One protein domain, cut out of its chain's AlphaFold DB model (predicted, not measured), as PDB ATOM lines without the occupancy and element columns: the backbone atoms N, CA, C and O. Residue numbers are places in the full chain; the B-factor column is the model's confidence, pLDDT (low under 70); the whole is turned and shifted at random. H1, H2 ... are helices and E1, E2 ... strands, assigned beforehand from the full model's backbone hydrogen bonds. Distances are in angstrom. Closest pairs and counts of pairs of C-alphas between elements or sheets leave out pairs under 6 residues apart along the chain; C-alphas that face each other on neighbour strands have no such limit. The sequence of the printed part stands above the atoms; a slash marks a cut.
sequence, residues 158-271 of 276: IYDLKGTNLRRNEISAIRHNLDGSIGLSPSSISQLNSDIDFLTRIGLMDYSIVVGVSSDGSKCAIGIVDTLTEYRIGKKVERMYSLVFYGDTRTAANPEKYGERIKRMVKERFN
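This is residues 158 to 271 of the 276 residues of the protein "ITS3" of Enterospora canceri (UniProt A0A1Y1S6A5). Two long helices, H1 and H3, lie side by side in opposite directions and graze a small three-stranded sheet, while H2 lies far off at one end. The 114 printed residues hold E1, H1, E2, E3, H2 and H3 in that order, class mixed; the antiparallel sheet runs E1, E2, E3. The whole is only just loose, close to compact, with a radius of gyration of the C-alphas of 16.3 A, and spans 57 by 34 by 23 A.

E1, residues 158 to 161, neighbours E2, residues 208 to 213, with N 159 and O 211 2.8 A apart. E2 and E3, residues 220 to 225, form a hairpin, with N 210 and O 223 2.8 A apart. H1, residues 186 to 201, touches H3, residues 255 to 270, at a shallow tilt of 14 degrees, opposite ways; their closest C-alphas, Thr 200 and Pro 255, are 5.2 A apart. H2, residues 234 to 245, is apart from both. O i to N i+4 pairs are within hydrogen-bond range throughout H1 and H3, and 7 of 8 in H2.

E1 begins at C-alpha 158 (-27.049, 26.943, 44.482). H1 measures 22.4 A. H3 measures 21.5 A, ending at C-alpha 270 (-36.909, 31.956, 34.138).

The farthest C-alphas, Asp 216 and Phe 245, are 56.9 A apart. The printed part has no cut; the link from E1 to H1 is long. Residues 164 to 181 and 230 to 253 have pLDDT under 70.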
ATOM      1  N   ILE A 158     -27.441  25.549  44.671       79.81
ATOM      2  CA  ILE A 158     -27.049  26.943  44.482       79.81
ATOM      3  C   ILE A 158     -26.489  27.073  43.073       79.81
ATOM      4  O   ILE A 158     -25.650  26.266  42.662       79.81
ATOM      5  N   TYR A 159     -26.953  28.084  42.351       81.62
ATOM      6  CA  TYR A 159     -26.537  28.375  40.993       81.62
ATOM      7  C   TYR A 159     -25.931  29.776  40.899       81.62
ATOM      8  O   TYR A 159     -26.502  30.720  41.436       81.62
ATOM      9  N   ASP A 160     -24.808  29.910  40.194       82.50
ATOM     10  CA  ASP A 160     -24.190  31.193  39.826       82.50
ATOM     11  C   ASP A 160     -24.225  31.324  38.300       82.50
ATOM     12  O   ASP A 160     -23.531  30.592  37.586       82.50
ATOM     13  N   LEU A 161     -25.068  32.231  37.801       83.62
ATOM     14  CA  LEU A 161     -25.406  32.346  36.389       83.62
ATOM     15  C   LEU A 161     -24.871  33.659  35.793       83.62
ATOM     16  O   LEU A 161     -25.337  34.745  36.137       83.62
ATOM     17  N   LYS A 162     -23.936  33.560  34.834       82.69
ATOM     18  CA  LYS A 162     -23.343  34.709  34.101       82.69
ATOM     19  C   LYS A 162     -23.723  34.777  32.610       82.69
ATOM     20  O   LYS A 162     -23.100  35.501  31.823       82.69
ATOM     21  N   GLY A 163     -24.717  33.999  32.178       70.75
ATOM     22  CA  GLY A 163     -25.211  33.992  30.792       70.75
ATOM     23  C   GLY A 163     -24.326  33.274  29.770       70.75
ATOM     24  O   GLY A 163     -24.584  33.374  28.575       70.75
ATOM     25  N   THR A 164     -23.282  32.563  30.196       64.38
ATOM     26  CA  THR A 164     -22.501  31.676  29.324       64.38
ATOM     27  C   THR A 164     -22.688  30.229  29.770       64.38
ATOM     28  O   THR A 164     -22.468  29.909  30.934       64.38
ATOM     29  N   ASN A 165     -23.055  29.338  28.841       49.69
ATOM     30  CA  ASN A 165     -23.069  27.890  29.076       49.69
ATOM     31  C   ASN A 165     -21.621  27.366  29.086       49.69
ATOM     32  O   ASN A 165     -21.207  26.621  28.197       49.69
ATOM     33  N   LEU A 166     -20.802  27.793  30.046       45.66
ATOM     34  CA  LEU A 166     -19.528  27.129  30.282       45.66
ATOM     35  C   LEU A 166     -19.855  25.834  31.016       45.66
ATOM     36  O   LEU A 166     -20.117  25.840  32.214       45.66
ATOM     37  N   ARG A 167     -19.872  24.718  30.280       38.72
ATOM     38  CA  ARG A 167     -19.791  23.380  30.870       38.72
ATOM     39  C   ARG A 167     -18.411  23.248  31.511       38.72
ATOM     40  O   ARG A 167     -17.485  22.724  30.901       38.72
ATOM     41  N   ARG A 168     -18.233  23.811  32.704       43.22
ATOM     42  CA  ARG A 168     -17.108  23.439  33.552       43.22
ATOM     43  C   ARG A 168     -17.477  22.087  34.149       43.22
ATOM     44  O   ARG A 168     -18.574  21.917  34.668       43.22
ATOM     45  N   ASN A 169     -16.595  21.105  34.002       36.47
ATOM     46  CA  ASN A 169     -16.708  19.848  34.732       36.47
ATOM     47  C   ASN A 169     -16.608  20.201  36.225       36.47
ATOM     48  O   ASN A 169     -15.524  20.507  36.713       36.47
ATOM     49  N   GLU A 170     -17.742  20.295  36.918       44.41
ATOM     50  CA  GLU A 170     -17.809  20.882  38.258       44.41
ATOM     51  C   GLU A 170     -17.786  19.806  39.345       44.41
ATOM     52  O   GLU A 170     -18.735  19.054  39.524       44.41
ATOM     53  N   ILE A 171     -16.695  19.799  40.116       40.34
ATOM     54  CA  ILE A 171     -16.564  19.142  41.433       40.34
ATOM     55  C   ILE A 171     -17.030  20.126  42.549       40.34
ATOM     56  O   ILE A 171     -16.781  19.946  43.734       40.34
ATOM     57  N   SER A 172     -17.701  21.218  42.165       46.50
ATOM     58  CA  SER A 172     -18.097  22.353  43.010       46.50
ATOM     59  C   SER A 172     -19.537  22.200  43.514       46.50
ATOM     60  O   SER A 172     -20.418  21.779  42.771       46.50
ATOM     61  N   ALA A 173     -19.799  22.598  44.766       51.44
ATOM     62  CA  ALA A 173     -21.155  22.660  45.327       51.44
ATOM     63  C   ALA A 173     -22.045  23.737  44.663       51.44
ATOM     64  O   ALA A 173     -23.271  23.675  44.765       51.44
ATOM     65  N   ILE A 174     -21.433  24.716  43.984       53.34
ATOM     66  CA  ILE A 174     -22.105  25.773  43.216       53.34
ATOM     67  C   ILE A 174     -22.151  25.345  41.753       53.34
ATOM     68  O   ILE A 174     -21.099  25.061  41.178       53.34
ATOM     69  N   ARG A 175     -23.354  25.338  41.172       56.94
ATOM     70  CA  ARG A 175     -23.610  24.961  39.779       56.94
ATOM     71  C   ARG A 175     -23.586  26.189  38.869       56.94
ATOM     72  O   ARG A 175     -24.285  27.162  39.137       56.94
ATOM     73  N   HIS A 176     -22.870  26.154  37.750       54.47
ATOM     74  CA  HIS A 176     -22.883  27.283  36.799       54.47
ATOM     75  C   HIS A 176     -24.016  27.233  35.759       54.47
ATOM     76  O   HIS A 176     -24.092  28.095  34.884       54.47
ATOM     77  N   ASN A 177     -24.915  26.244  35.840       58.66
ATOM     78  CA  ASN A 177     -26.079  26.112  34.962       58.66
ATOM     79  C   ASN A 177     -27.291  25.567  35.720       58.66
ATOM     80  O   ASN A 177     -27.150  24.633  36.504       58.66
ATOM     81  N   LEU A 178     -28.481  26.105  35.435       57.22
ATOM     82  CA  LEU A 178     -29.743  25.581  35.961       57.22
ATOM     83  C   LEU A 178     -30.086  24.219  35.344       57.22
ATOM     84  O   LEU A 178     -30.103  24.064  34.118       57.22
ATOM     85  N   ASP A 179     -30.442  23.266  36.207       63.50
ATOM     86  CA  ASP A 179     -31.026  21.981  35.824       63.50
ATOM     87  C   ASP A 179     -32.526  22.189  35.522       63.50
ATOM     88  O   ASP A 179     -33.386  21.886  36.348       63.50
ATOM     89  N   GLY A 180     -32.839  22.798  34.371       65.56
ATOM     90  CA  GLY A 180     -34.209  23.127  33.944       65.56
ATOM     91  C   GLY A 180     -34.514  24.630  33.912       65.56
ATOM     92  O   GLY A 180     -33.617  25.444  33.663       65.56
ATOM     93  N   SER A 181     -35.786  24.987  34.124       68.00
ATOM     94  CA  SER A 181     -36.282  26.367  34.229       68.00
ATOM     95  C   SER A 181     -36.987  26.603  35.569       68.00
ATOM     96  O   SER A 181     -37.557  25.686  36.161       68.00
ATOM     97  N   ILE A 182     -36.927  27.838  36.068       75.81
ATOM     98  CA  ILE A 182     -37.601  28.264  37.301       75.81
ATOM     99  C   ILE A 182     -38.699  29.244  36.910       75.81
ATOM    100  O   ILE A 182     -38.410  30.298  36.362       75.81
ATOM    101  N   GLY A 183     -39.959  28.925  37.194       78.69
ATOM    102  CA  GLY A 183     -41.066  29.812  36.843       78.69
ATOM    103  C   GLY A 183     -41.080  31.076  37.703       78.69
ATOM    104  O   GLY A 183     -41.503  31.018  38.857       78.69
ATOM    105  N   LEU A 184     -40.682  32.214  37.138       83.81
ATOM    106  CA  LEU A 184     -40.890  33.527  37.749       83.81
ATOM    107  C   LEU A 184     -42.168  34.184  37.235       83.81
ATOM    108  O   LEU A 184     -42.639  33.906  36.130       83.81
ATOM    109  N   SER A 185     -42.749  35.064  38.055       88.69
ATOM    110  CA  SER A 185     -43.857  35.901  37.606       88.69
ATOM    111  C   SER A 185     -43.376  36.884  36.527       88.69
ATOM    112  O   SER A 185     -42.211  37.300  36.540       88.69
ATOM    113  N   PRO A 186     -44.267  37.327  35.622       90.00
ATOM    114  CA  PRO A 186     -43.931  38.356  34.640       90.00
ATOM    115  C   PRO A 186     -43.388  39.645  35.276       90.00
ATOM    116  O   PRO A 186     -42.466  40.251  34.737       90.00
ATOM    117  N   SER A 187     -43.901  40.032  36.452       91.25
ATOM    118  CA  SER A 187     -43.413  41.195  37.200       91.25
ATOM    119  C   SER A 187     -41.968  41.024  37.677       91.25
ATOM    120  O   SER A 187     -41.169  41.941  37.508       91.25
ATOM    121  N   SER A 188     -41.598  39.849  38.192       91.31
ATOM    122  CA  SER A 188     -40.223  39.555  38.618       91.31
ATOM    123  C   SER A 188     -39.249  39.537  37.443       91.31
ATOM    124  O   SER A 188     -38.138  40.045  37.559       91.31
ATOM    125  N   ILE A 189     -39.663  39.004  36.291       91.75
ATOM    126  CA  ILE A 189     -38.852  39.042  35.063       91.75
ATOM    127  C   ILE A 189     -38.675  40.482  34.579       91.75
ATOM    128  O   ILE A 189     -37.570  40.881  34.212       91.75
ATOM    129  N   SER A 190     -39.749  41.274  34.599       94.19
ATOM    130  CA  SER A 190     -39.694  42.695  34.255       94.19
ATOM    131  C   SER A 190     -38.734  43.455  35.173       94.19
ATOM    132  O   SER A 190     -37.921  44.238  34.689       94.19
ATOM    133  N   GLN A 191     -38.779  43.187  36.481       95.88
ATOM    134  CA  GLN A 191     -37.879  43.808  37.450       95.88
ATOM    135  C   GLN A 191     -36.419  43.370  37.254       95.88
ATOM    136  O   GLN A 191     -35.546  44.228  37.210       95.88
ATOM    137  N   LEU A 192     -36.143  42.076  37.039       94.69
ATOM    138  CA  LEU A 192     -34.789  41.594  36.716       94.69
ATOM    139  C   LEU A 192     -34.216  42.299  35.482       94.69
ATOM    140  O   LEU A 192     -33.056  42.702  35.482       94.69
ATOM    141  N   ASN A 193     -35.022  42.465  34.430       96.00
ATOM    142  CA  ASN A 193     -34.594  43.189  33.234       96.00
ATOM    143  C   ASN A 193     -34.318  44.669  33.531       96.00
ATOM    144  O   ASN A 193     -33.331  45.194  33.023       96.00
ATOM    145  N   SER A 194     -35.134  45.309  34.375       96.81
ATOM    146  CA  SER A 194     -34.917  46.689  34.828       96.81
ATOM    147  C   SER A 194     -33.617  46.842  35.626       96.81
ATOM    148  O   SER A 194     -32.862  47.785  35.391       96.81
ATOM    149  N   ASP A 195     -33.306  45.887  36.506       97.25
ATOM    150  CA  ASP A 195     -32.047  45.855  37.258       97.25
ATOM    151  C   ASP A 195     -30.835  45.679  36.328       97.25
ATOM    152  O   ASP A 195     -29.820  46.360  36.479       97.25
ATOM    153  N   ILE A 196     -30.947  44.805  35.323       95.94
ATOM    154  CA  ILE A 196     -29.910  44.611  34.299       95.94
ATOM    155  C   ILE A 196     -29.702  45.894  33.484       95.94
ATOM    156  O   ILE A 196     -28.560  46.291  33.255       95.94
ATOM    157  N   ASP A 197     -30.785  46.561  33.079       95.69
ATOM    158  CA  ASP A 197     -30.726  47.832  32.348       95.69
ATOM    159  C   ASP A 197     -30.051  48.935  33.152       95.69
ATOM    160  O   ASP A 197     -29.247  49.698  32.610       95.69
ATOM    161  N   PHE A 198     -30.342  49.008  34.448       94.62
ATOM    162  CA  PHE A 198     -29.667  49.921  35.356       94.62
ATOM    163  C   PHE A 198     -28.158  49.664  35.395       94.62
ATOM    164  O   PHE A 198     -27.391  50.585  35.113       94.62
ATOM    165  N   LEU A 199     -27.733  48.423  35.660       93.75
ATOM    166  CA  LEU A 199     -26.312  48.058  35.735       93.75
ATOM    167  C   LEU A 199     -25.581  48.332  34.413       93.75
ATOM    168  O   LEU A 199     -24.480  48.880  34.415       93.75
ATOM    169  N   THR A 200     -26.209  48.011  33.279       91.31
ATOM    170  CA  THR A 200     -25.670  48.317  31.948       91.31
ATOM    171  C   THR A 200     -25.514  49.824  31.739       91.31
ATOM    172  O   THR A 200     -24.465  50.253  31.256       91.31
ATOM    173  N   ARG A 201     -26.511  50.631  32.127       90.69
ATOM    174  CA  ARG A 201     -26.489  52.095  31.975       90.69
ATOM    175  C   ARG A 201     -25.357  52.750  32.764       90.69
ATOM    176  O   ARG A 201     -24.750  53.686  32.255       90.69
ATOM    177  N   ILE A 202     -25.057  52.255  33.965       87.12
ATOM    178  CA  ILE A 202     -23.949  52.771  34.787       87.12
ATOM    179  C   ILE A 202     -22.598  52.101  34.474       87.12
ATOM    180  O   ILE A 202     -21.597  52.375  35.128       87.12
ATOM    181  N   GLY A 203     -22.531  51.263  33.433       86.12
ATOM    182  CA  GLY A 203     -21.275  50.709  32.918       86.12
ATOM    183  C   GLY A 203     -20.728  49.507  33.693       86.12
ATOM    184  O   GLY A 203     -19.550  49.168  33.545       86.12
ATOM    185  N   LEU A 204     -21.566  48.846  34.489       88.88
ATOM    186  CA  LEU A 204     -21.194  47.675  35.279       88.88
ATOM    187  C   LEU A 204     -21.401  46.381  34.493       88.88
ATOM    188  O   LEU A 204     -22.323  46.242  33.683       88.88
ATOM    189  N   MET A 205     -20.527  45.410  34.732       86.38
ATOM    190  CA  MET A 205     -20.564  44.103  34.077       86.38
ATOM    191  C   MET A 205     -20.033  43.004  35.003       86.38
ATOM    192  O   MET A 205     -19.732  43.246  36.162       86.38
ATOM    193  N   ASP A 206     -19.957  41.769  34.500       83.38
ATOM    194  CA  ASP A 206     -19.443  40.588  35.217       83.38
ATOM    195  C   ASP A 206     -20.202  40.151  36.486       83.38
ATOM    196  O   ASP A 206     -19.830  39.133  37.088       83.38
ATOM    197  N   TYR A 207     -21.325  40.801  36.800       90.50
ATOM    198  CA  TYR A 207     -22.275  40.398  37.837       90.50
ATOM    199  C   TYR A 207     -22.902  39.020  37.584       90.50
ATOM    200  O   TYR A 207     -23.051  38.570  36.450       90.50
ATOM    201  N   SER A 208     -23.292  38.328  38.647       88.12
ATOM    202  CA  SER A 208     -23.966  37.027  38.554       88.12
ATOM    203  C   SER A 208     -25.407  37.119  39.011       88.12
ATOM    204  O   SER A 208     -25.687  37.787  40.003       88.12
ATOM    205  N   ILE A 209     -26.302  36.376  38.359       91.31
ATOM    206  CA  ILE A 209     -27.594  36.027  38.955       91.31
ATOM    207  C   ILE A 209     -27.374  34.772  39.796       91.31
ATOM    208  O   ILE A 209     -27.086  33.700  39.260       91.31
ATOM    209  N   VAL A 210     -27.484  34.914  41.111       88.69
ATOM    210  CA  VAL A 210     -27.423  33.808  42.063       88.69
ATOM    211  C   VAL A 210     -28.823  33.291  42.329       88.69
ATOM    212  O   VAL A 210     -29.753  34.072  42.524       88.69
ATOM    213  N   VAL A 211     -28.957  31.967  42.348       87.81
ATOM    214  CA  VAL A 211     -30.212  31.281  42.644       87.81
ATOM    215  C   VAL A 211     -29.989  30.217  43.708       87.81
ATOM    216  O   VAL A 211     -29.145  29.341  43.533       87.81
ATOM    217  N   GLY A 212     -30.770  30.250  44.782       85.12
ATOM    218  CA  GLY A 212     -30.834  29.192  45.788       85.12
ATOM    219  C   GLY A 212     -32.159  28.443  45.696       85.12
ATOM    220  O   GLY A 212     -33.207  29.076  45.703       85.12
ATOM    221  N   VAL A 213     -32.133  27.110  45.641       82.44
ATOM    222  CA  VAL A 213     -33.334  26.258  45.616       82.44
ATOM    223  C   VAL A 213     -33.297  25.271  46.783       82.44
ATOM    224  O   VAL A 213     -32.289  24.588  47.003       82.44
ATOM    225  N   SER A 214     -34.388  25.194  47.549       80.19
ATOM    226  CA  SER A 214     -34.545  24.231  48.650       80.19
ATOM    227  C   SER A 214     -34.662  22.784  48.145       80.19
ATOM    228  O   SER A 214     -34.941  22.542  46.970       80.19
ATOM    229  N   SER A 215     -34.448  21.796  49.026       77.00
ATOM    230  CA  SER A 215     -34.508  20.363  48.662       77.00
ATOM    231  C   SER A 215     -35.836  19.957  48.025       77.00
ATOM    232  O   SER A 215     -35.853  19.155  47.100       77.00
ATOM    233  N   ASP A 216     -36.934  20.512  48.527       77.06
ATOM    234  CA  ASP A 216     -38.306  20.258  48.082       77.06
ATOM    235  C   ASP A 216     -38.726  21.131  46.885       77.06
ATOM    236  O   ASP A 216     -39.833  20.990  46.377       77.06
ATOM    237  N   GLY A 217     -37.864  22.054  46.438       71.50
ATOM    238  CA  GLY A 217     -38.151  22.990  45.350       71.50
ATOM    239  C   GLY A 217     -39.193  24.067  45.670       71.50
ATOM    240  O   GLY A 217     -39.517  24.857  44.787       71.50
ATOM    241  N   SER A 218     -39.707  24.125  46.904       71.94
ATOM    242  CA  SER A 218     -40.786  25.045  47.293       71.94
ATOM    243  C   SER A 218     -40.307  26.479  47.530       71.94
ATOM    244  O   SER A 218     -41.084  27.425  47.393       71.94
ATOM    245  N   LYS A 219     -39.027  26.657  47.877       73.06
ATOM    246  CA  LYS A 219     -38.416  27.957  48.168       73.06
ATOM    247  C   LYS A 219     -37.290  28.245  47.187       73.06
ATOM    248  O   LYS A 219     -36.408  27.412  46.964       73.06
ATOM    249  N   CYS A 220     -37.319  29.459  46.647       83.75
ATOM    250  CA  CYS A 220     -36.329  29.966  45.714       83.75
ATOM    251  C   CYS A 220     -35.867  31.356  46.166       83.75
ATOM    252  O   CYS A 220     -36.702  32.237  46.369       83.75
ATOM    253  N   ALA A 221     -34.559  31.543  46.315       86.31
ATOM    254  CA  ALA A 221     -33.943  32.861  46.429       86.31
ATOM    255  C   ALA A 221     -33.284  33.225  45.107       86.31
ATOM    256  O   ALA A 221     -32.650  32.375  44.481       86.31
ATOM    257  N   ILE A 222     -33.421  34.483  44.697       90.88
ATOM    258  CA  ILE A 222     -32.797  35.024  43.491       90.88
ATOM    259  C   ILE A 222     -32.245  36.401  43.816       90.88
ATOM    260  O   ILE A 222     -32.917  37.193  44.474       90.88
ATOM    261  N   GLY A 223     -31.048  36.696  43.325       91.44
ATOM    262  CA  GLY A 223     -30.475  38.031  43.413       91.44
ATOM    263  C   GLY A 223     -29.294  38.222  42.471       91.44
ATOM    264  O   GLY A 223     -28.681  37.256  42.021       91.44
ATOM    265  N   ILE A 224     -28.985  39.475  42.159       92.56
ATOM    266  CA  ILE A 224     -27.830  39.888  41.370       92.56
ATOM    267  C   ILE A 224     -26.715  40.284  42.339       92.56
ATOM    268  O   ILE A 224     -26.891  41.179  43.165       92.56
ATOM    269  N   VAL A 225     -25.566  39.619  42.236       89.75
ATOM    270  CA  VAL A 225     -24.386  39.834  43.091       89.75
ATOM    271  C   VAL A 225     -23.172  40.231  42.252       89.75
ATOM    272  O   VAL A 225     -23.204  40.147  41.023       89.75
ATOM    273  N   ASP A 226     -22.078  40.622  42.916       84.12
ATOM    274  CA  ASP A 226     -20.832  41.060  42.269       84.12
ATOM    275  C   ASP A 226     -21.034  42.248  41.312       84.12
ATOM    276  O   ASP A 226     -20.457  42.297  40.228       84.12
ATOM    277  N   THR A 227     -21.855  43.227  41.701       85.06
ATOM    278  CA  THR A 227     -22.223  44.331  40.805       85.06
ATOM    279  C   THR A 227     -21.173  45.435  40.694       85.06
ATOM    280  O   THR A 227     -21.293  46.237  39.788       85.06
ATOM    281  N   LEU A 228     -20.107  45.465  41.505       80.81
ATOM    282  CA  LEU A 228     -19.091  46.540  41.467       80.81
ATOM    283  C   LEU A 228     -17.991  46.379  40.406       80.81
ATOM    284  O   LEU A 228     -17.077  47.199  40.347       80.81
ATOM    285  N   THR A 229     -18.023  45.335  39.571       76.81
ATOM    286  CA  THR A 229     -17.000  45.177  38.528       76.81
ATOM    287  C   THR A 229     -17.224  46.179  37.391       76.81
ATOM    288  O   THR A 229     -18.036  45.974  36.486       76.81
ATOM    289  N   GLU A 230     -16.462  47.269  37.444       67.19
ATOM    290  CA  GLU A 230     -16.462  48.334  36.444       67.19
ATOM    291  C   GLU A 230     -15.812  47.894  35.121       67.19
ATOM    292  O   GLU A 230     -14.771  47.219  35.080       67.19
ATOM    293  N   TYR A 231     -16.379  48.350  34.002       57.97
ATOM    294  CA  TYR A 231     -15.717  48.283  32.707       57.97
ATOM    295  C   TYR A 231     -14.518  49.250  32.633       57.97
ATOM    296  O   TYR A 231     -14.654  50.429  32.310       57.97
ATOM    297  N   ARG A 232     -13.299  48.742  32.857       56.56
ATOM    298  CA  ARG A 232     -12.075  49.559  32.752       56.56
ATOM    299  C   ARG A 232     -11.822  50.013  31.304       56.56
ATOM    300  O   ARG A 232     -11.486  49.215  30.424       56.56
ATOM    301  N   ILE A 233     -11.890  51.327  31.079       49.81
ATOM    302  CA  ILE A 233     -11.696  52.045  29.799       49.81
ATOM    303  C   ILE A 233     -10.297  51.845  29.167       49.81
ATOM    304  O   ILE A 233     -10.101  52.187  28.003       49.81
ATOM    305  N   GLY A 234      -9.344  51.185  29.838       42.84
ATOM    306  CA  GLY A 234      -8.043  50.812  29.253       42.84
ATOM    307  C   GLY A 234      -8.144  50.003  27.946       42.84
ATOM    308  O   GLY A 234      -7.315  50.164  27.056       42.84
ATOM    309  N   LYS A 235      -9.230  49.237  27.750       45.03
ATOM    310  CA  LYS A 235      -9.519  48.543  26.478       45.03
ATOM    311  C   LYS A 235     -10.103  49.437  25.380       45.03
ATOM    312  O   LYS A 235     -10.269  48.981  24.257       45.03
ATOM    313  N   LYS A 236     -10.477  50.685  25.674       44.22
ATOM    314  CA  LYS A 236     -11.000  51.656  24.696       44.22
ATOM    315  C   LYS A 236      -9.862  52.264  23.878       44.22
ATOM    316  O   LYS A 236     -10.019  52.420  22.677       44.22
ATOM    317  N   VAL A 237      -8.714  52.511  24.515       49.31
ATOM    318  CA  VAL A 237      -7.462  52.871  23.832       49.31
ATOM    319  C   VAL A 237      -7.008  51.712  22.951       49.31
ATOM    320  O   VAL A 237      -6.794  51.915  21.766       49.31
ATOM    321  N   GLU A 238      -6.989  50.491  23.490       49.00
ATOM    322  CA  GLU A 238      -6.676  49.279  22.722       49.00
ATOM    323  C   GLU A 238      -7.677  49.033  21.586       49.00
ATOM    324  O   GLU A 238      -7.253  48.764  20.479       49.00
ATOM    325  N   ARG A 239      -8.991  49.200  21.796       43.62
ATOM    326  CA  ARG A 239     -10.010  49.106  20.731       43.62
ATOM    327  C   ARG A 239      -9.849  50.184  19.673       43.62
ATOM    328  O   ARG A 239     -10.060  49.884  18.510       43.62
ATOM    329  N   MET A 240      -9.543  51.420  20.060       48.62
ATOM    330  CA  MET A 240      -9.321  52.509  19.110       48.62
ATOM    331  C   MET A 240      -8.055  52.239  18.297       48.62
ATOM    332  O   MET A 240      -8.093  52.346  17.079       48.62
ATOM    333  N   TYR A 241      -6.992  51.753  18.939       43.16
ATOM    334  CA  TYR A 241      -5.802  51.245  18.261       43.16
ATOM    335  C   TYR A 241      -6.121  50.041  17.355       43.16
ATOM    336  O   TYR A 241      -5.769  50.051  16.186       43.16
ATOM    337  N   SER A 242      -6.835  49.017  17.819       47.91
ATOM    338  CA  SER A 242      -7.174  47.835  17.016       47.91
ATOM    339  C   SER A 242      -8.117  48.155  15.855       47.91
ATOM    340  O   SER A 242      -7.942  47.597  14.778       47.91
ATOM    341  N   LEU A 243      -9.077  49.069  16.029       50.94
ATOM    342  CA  LEU A 243      -9.962  49.546  14.957       50.94
ATOM    343  C   LEU A 243      -9.198  50.349  13.901       50.94
ATOM    344  O   LEU A 243      -9.490  50.208  12.719       50.94
ATOM    345  N   VAL A 244      -8.228  51.166  14.320       53.19
ATOM    346  CA  VAL A 244      -7.408  51.983  13.413       53.19
ATOM    347  C   VAL A 244      -6.322  51.154  12.716       53.19
ATOM    348  O   VAL A 244      -6.035  51.409  11.550       53.19
ATOM    349  N   PHE A 245      -5.732  50.157  13.385       43.56
ATOM    350  CA  PHE A 245      -4.524  49.473  12.901       43.56
ATOM    351  C   PHE A 245      -4.703  47.996  12.506       43.56
ATOM    352  O   PHE A 245      -3.910  47.508  11.706       43.56
ATOM    353  N   TYR A 246      -5.700  47.269  13.028       42.44
ATOM    354  CA  TYR A 246      -5.771  45.800  12.886       42.44
ATOM    355  C   TYR A 246      -7.120  45.235  12.403       42.44
ATOM    356  O   TYR A 246      -7.173  44.069  12.027       42.44
ATOM    357  N   GLY A 247      -8.208  46.013  12.390       44.06
ATOM    358  CA  GLY A 247      -9.502  45.605  11.815       44.06
ATOM    359  C   GLY A 247     -10.220  44.425  12.500       44.06
ATOM    360  O   GLY A 247     -11.252  43.983  12.001       44.06
ATOM    361  N   ASP A 248      -9.723  43.918  13.634       38.72
ATOM    362  CA  ASP A 248     -10.284  42.765  14.358       38.72
ATOM    363  C   ASP A 248     -11.113  43.196  15.591       38.72
ATOM    364  O   ASP A 248     -10.785  44.156  16.291       38.72
ATOM    365  N   THR A 249     -12.218  42.493  15.873       41.75
ATOM    366  CA  THR A 249     -13.256  42.887  16.853       41.75
ATOM    367  C   THR A 249     -13.486  41.874  17.979       41.75
ATOM    368  O   THR A 249     -14.592  41.783  18.531       41.75
ATOM    369  N   ARG A 250     -12.466  41.113  18.394       39.47
ATOM    370  CA  ARG A 250     -12.620  40.145  19.495       39.47
ATOM    371  C   ARG A 250     -12.104  40.629  20.862       39.47
ATOM    372  O   ARG A 250     -10.944  40.948  21.068       39.47
ATOM    373  N   THR A 251     -13.023  40.541  21.837       43.09
ATOM    374  CA  THR A 251     -12.825  40.415  23.303       43.09
ATOM    375  C   THR A 251     -12.389  41.634  24.139       43.09
ATOM    376  O   THR A 251     -11.479  41.597  24.969       43.09
ATOM    377  N   ALA A 252     -13.225  42.673  24.097       41.41
ATOM    378  CA  ALA A 252     -13.527  43.489  25.280       41.41
ATOM    379  C   ALA A 252     -15.044  43.420  25.524       41.41
ATOM    380  O   ALA A 252     -15.813  43.584  24.575       41.41
ATOM    381  N   ALA A 253     -15.492  43.107  26.739       55.34
ATOM    382  CA  ALA A 253     -16.912  42.950  27.045       55.34
ATOM    383  C   ALA A 253     -17.576  44.333  27.139       55.34
ATOM    384  O   ALA A 253     -17.301  45.082  28.058       55.34
ATOM    385  N   ASN A 254     -18.400  44.702  26.155       78.00
ATOM    386  CA  ASN A 254     -19.246  45.899  26.248       78.00
ATOM    387  C   ASN A 254     -20.360  45.619  27.292       78.00
ATOM    388  O   ASN A 254     -21.008  44.577  27.138       78.00
ATOM    389  N   PRO A 255     -20.599  46.490  28.297       83.69
ATOM    390  CA  PRO A 255     -21.715  46.368  29.244       83.69
ATOM    391  C   PRO A 255     -23.083  46.121  28.595       83.69
ATOM    392  O   PRO A 255     -23.870  45.339  29.119       83.69
ATOM    393  N   GLU A 256     -23.349  46.688  27.416       86.06
ATOM    394  CA  GLU A 256     -24.573  46.429  26.640       86.06
ATOM    395  C   GLU A 256     -24.623  44.981  26.153       86.06
ATOM    396  O   GLU A 256     -25.582  44.255  26.398       86.06
ATOM    397  N   LYS A 257     -23.541  44.506  25.520       87.12
ATOM    398  CA  LYS A 257     -23.440  43.112  25.055       87.12
ATOM    399  C   LYS A 257     -23.510  42.126  26.224       87.12
ATOM    400  O   LYS A 257     -23.992  41.008  26.051       87.12
ATOM    401  N   TYR A 258     -22.988  42.516  27.386       86.44
ATOM    402  CA  TYR A 258     -23.086  41.737  28.614       86.44
ATOM    403  C   TYR A 258     -24.537  41.679  29.104       86.44
ATOM    404  O   TYR A 258     -25.064  40.578  29.259       86.44
ATOM    405  N   GLY A 259     -25.193  42.830  29.273       90.50
ATOM    406  CA  GLY A 259     -26.584  42.930  29.720       90.50
ATOM    407  C   GLY A 259     -27.541  42.153  28.820       90.50
ATOM    408  O   GLY A 259     -28.290  41.310  29.306       90.50
ATOM    409  N   GLU A 260     -27.427  42.310  27.499       91.44
ATOM    410  CA  GLU A 260     -28.225  41.559  26.519       91.44
ATOM    411  C   GLU A 260     -28.043  40.041  26.639       91.44
ATOM    412  O   GLU A 260     -28.997  39.264  26.513       91.44
ATOM    413  N   ARG A 261     -26.819  39.586  26.931       89.50
ATOM    414  CA  ARG A 261     -26.550  38.164  27.176       89.50
ATOM    415  C   ARG A 261     -27.265  37.675  28.435       89.50
ATOM    416  O   ARG A 261     -27.846  36.590  28.410       89.50
ATOM    417  N   ILE A 262     -27.238  38.453  29.517       91.69
ATOM    418  CA  ILE A 262     -27.939  38.099  30.757       91.69
ATOM    419  C   ILE A 262     -29.453  38.101  30.540       91.69
ATOM    420  O   ILE A 262     -30.100  37.119  30.892       91.69
ATOM    421  N   LYS A 263     -30.024  39.120  29.886       92.75
ATOM    422  CA  LYS A 263     -31.465  39.181  29.576       92.75
ATOM    423  C   LYS A 263     -31.940  37.987  28.754       92.75
ATOM    424  O   LYS A 263     -32.999  37.420  29.022       92.75
ATOM    425  N   ARG A 264     -31.139  37.555  27.774       90.81
ATOM    426  CA  ARG A 264     -31.428  36.347  26.991       90.81
ATOM    427  C   ARG A 264     -31.498  35.106  27.873       90.81
ATOM    428  O   ARG A 264     -32.469  34.362  27.796       90.81
ATOM    429  N   MET A 265     -30.517  34.926  28.755       89.44
ATOM    430  CA  MET A 265     -30.536  33.845  29.738       89.44
ATOM    431  C   MET A 265     -31.751  33.952  30.671       89.44
ATOM    432  O   MET A 265     -32.373  32.929  30.956       89.44
ATOM    433  N   VAL A 266     -32.128  35.161  31.108       90.00
ATOM    434  CA  VAL A 266     -33.329  35.370  31.930       90.00
ATOM    435  C   VAL A 266     -34.570  34.843  31.207       90.00
ATOM    436  O   VAL A 266     -35.319  34.036  31.758       90.00
ATOM    437  N   LYS A 267     -34.733  35.214  29.934       87.12
ATOM    438  CA  LYS A 267     -35.839  34.762  29.080       87.12
ATOM    439  C   LYS A 267     -35.856  33.242  28.880       87.12
ATOM    440  O   LYS A 267     -36.925  32.641  28.871       87.12
ATOM    441  N   GLU A 268     -34.699  32.619  28.696       84.81
ATOM    442  CA  GLU A 268     -34.596  31.176  28.441       84.81
ATOM    443  C   GLU A 268     -34.818  30.330  29.699       84.81
ATOM    444  O   GLU A 268     -35.343  29.223  29.612       84.81
ATOM    445  N   ARG A 269     -34.394  30.825  30.868       82.69
ATOM    446  CA  ARG A 269     -34.309  30.016  32.092       82.69
ATOM    447  C   ARG A 269     -35.370  30.329  33.137       82.69
ATOM    448  O   ARG A 269     -35.637  29.464  33.969       82.69
ATOM    449  N   PHE A 270     -35.967  31.519  33.104       83.50
ATOM    450  CA  PHE A 270     -36.909  31.956  34.138       83.50
ATOM    451  C   PHE A 270     -38.335  32.216  33.648       83.50
ATOM    452  O   PHE A 270     -39.239  32.456  34.452       83.50
ATOM    453  N   ASN A 271     -38.572  32.138  32.338       75.75
ATOM    454  CA  ASN A 271     -39.937  32.090  31.837       75.75
ATOM    455  C   ASN A 271     -40.569  30.754  32.224       75.75
ATOM    456  O   ASN A 271     -39.952  29.697  32.068       75.75
TER     457      ASN A 271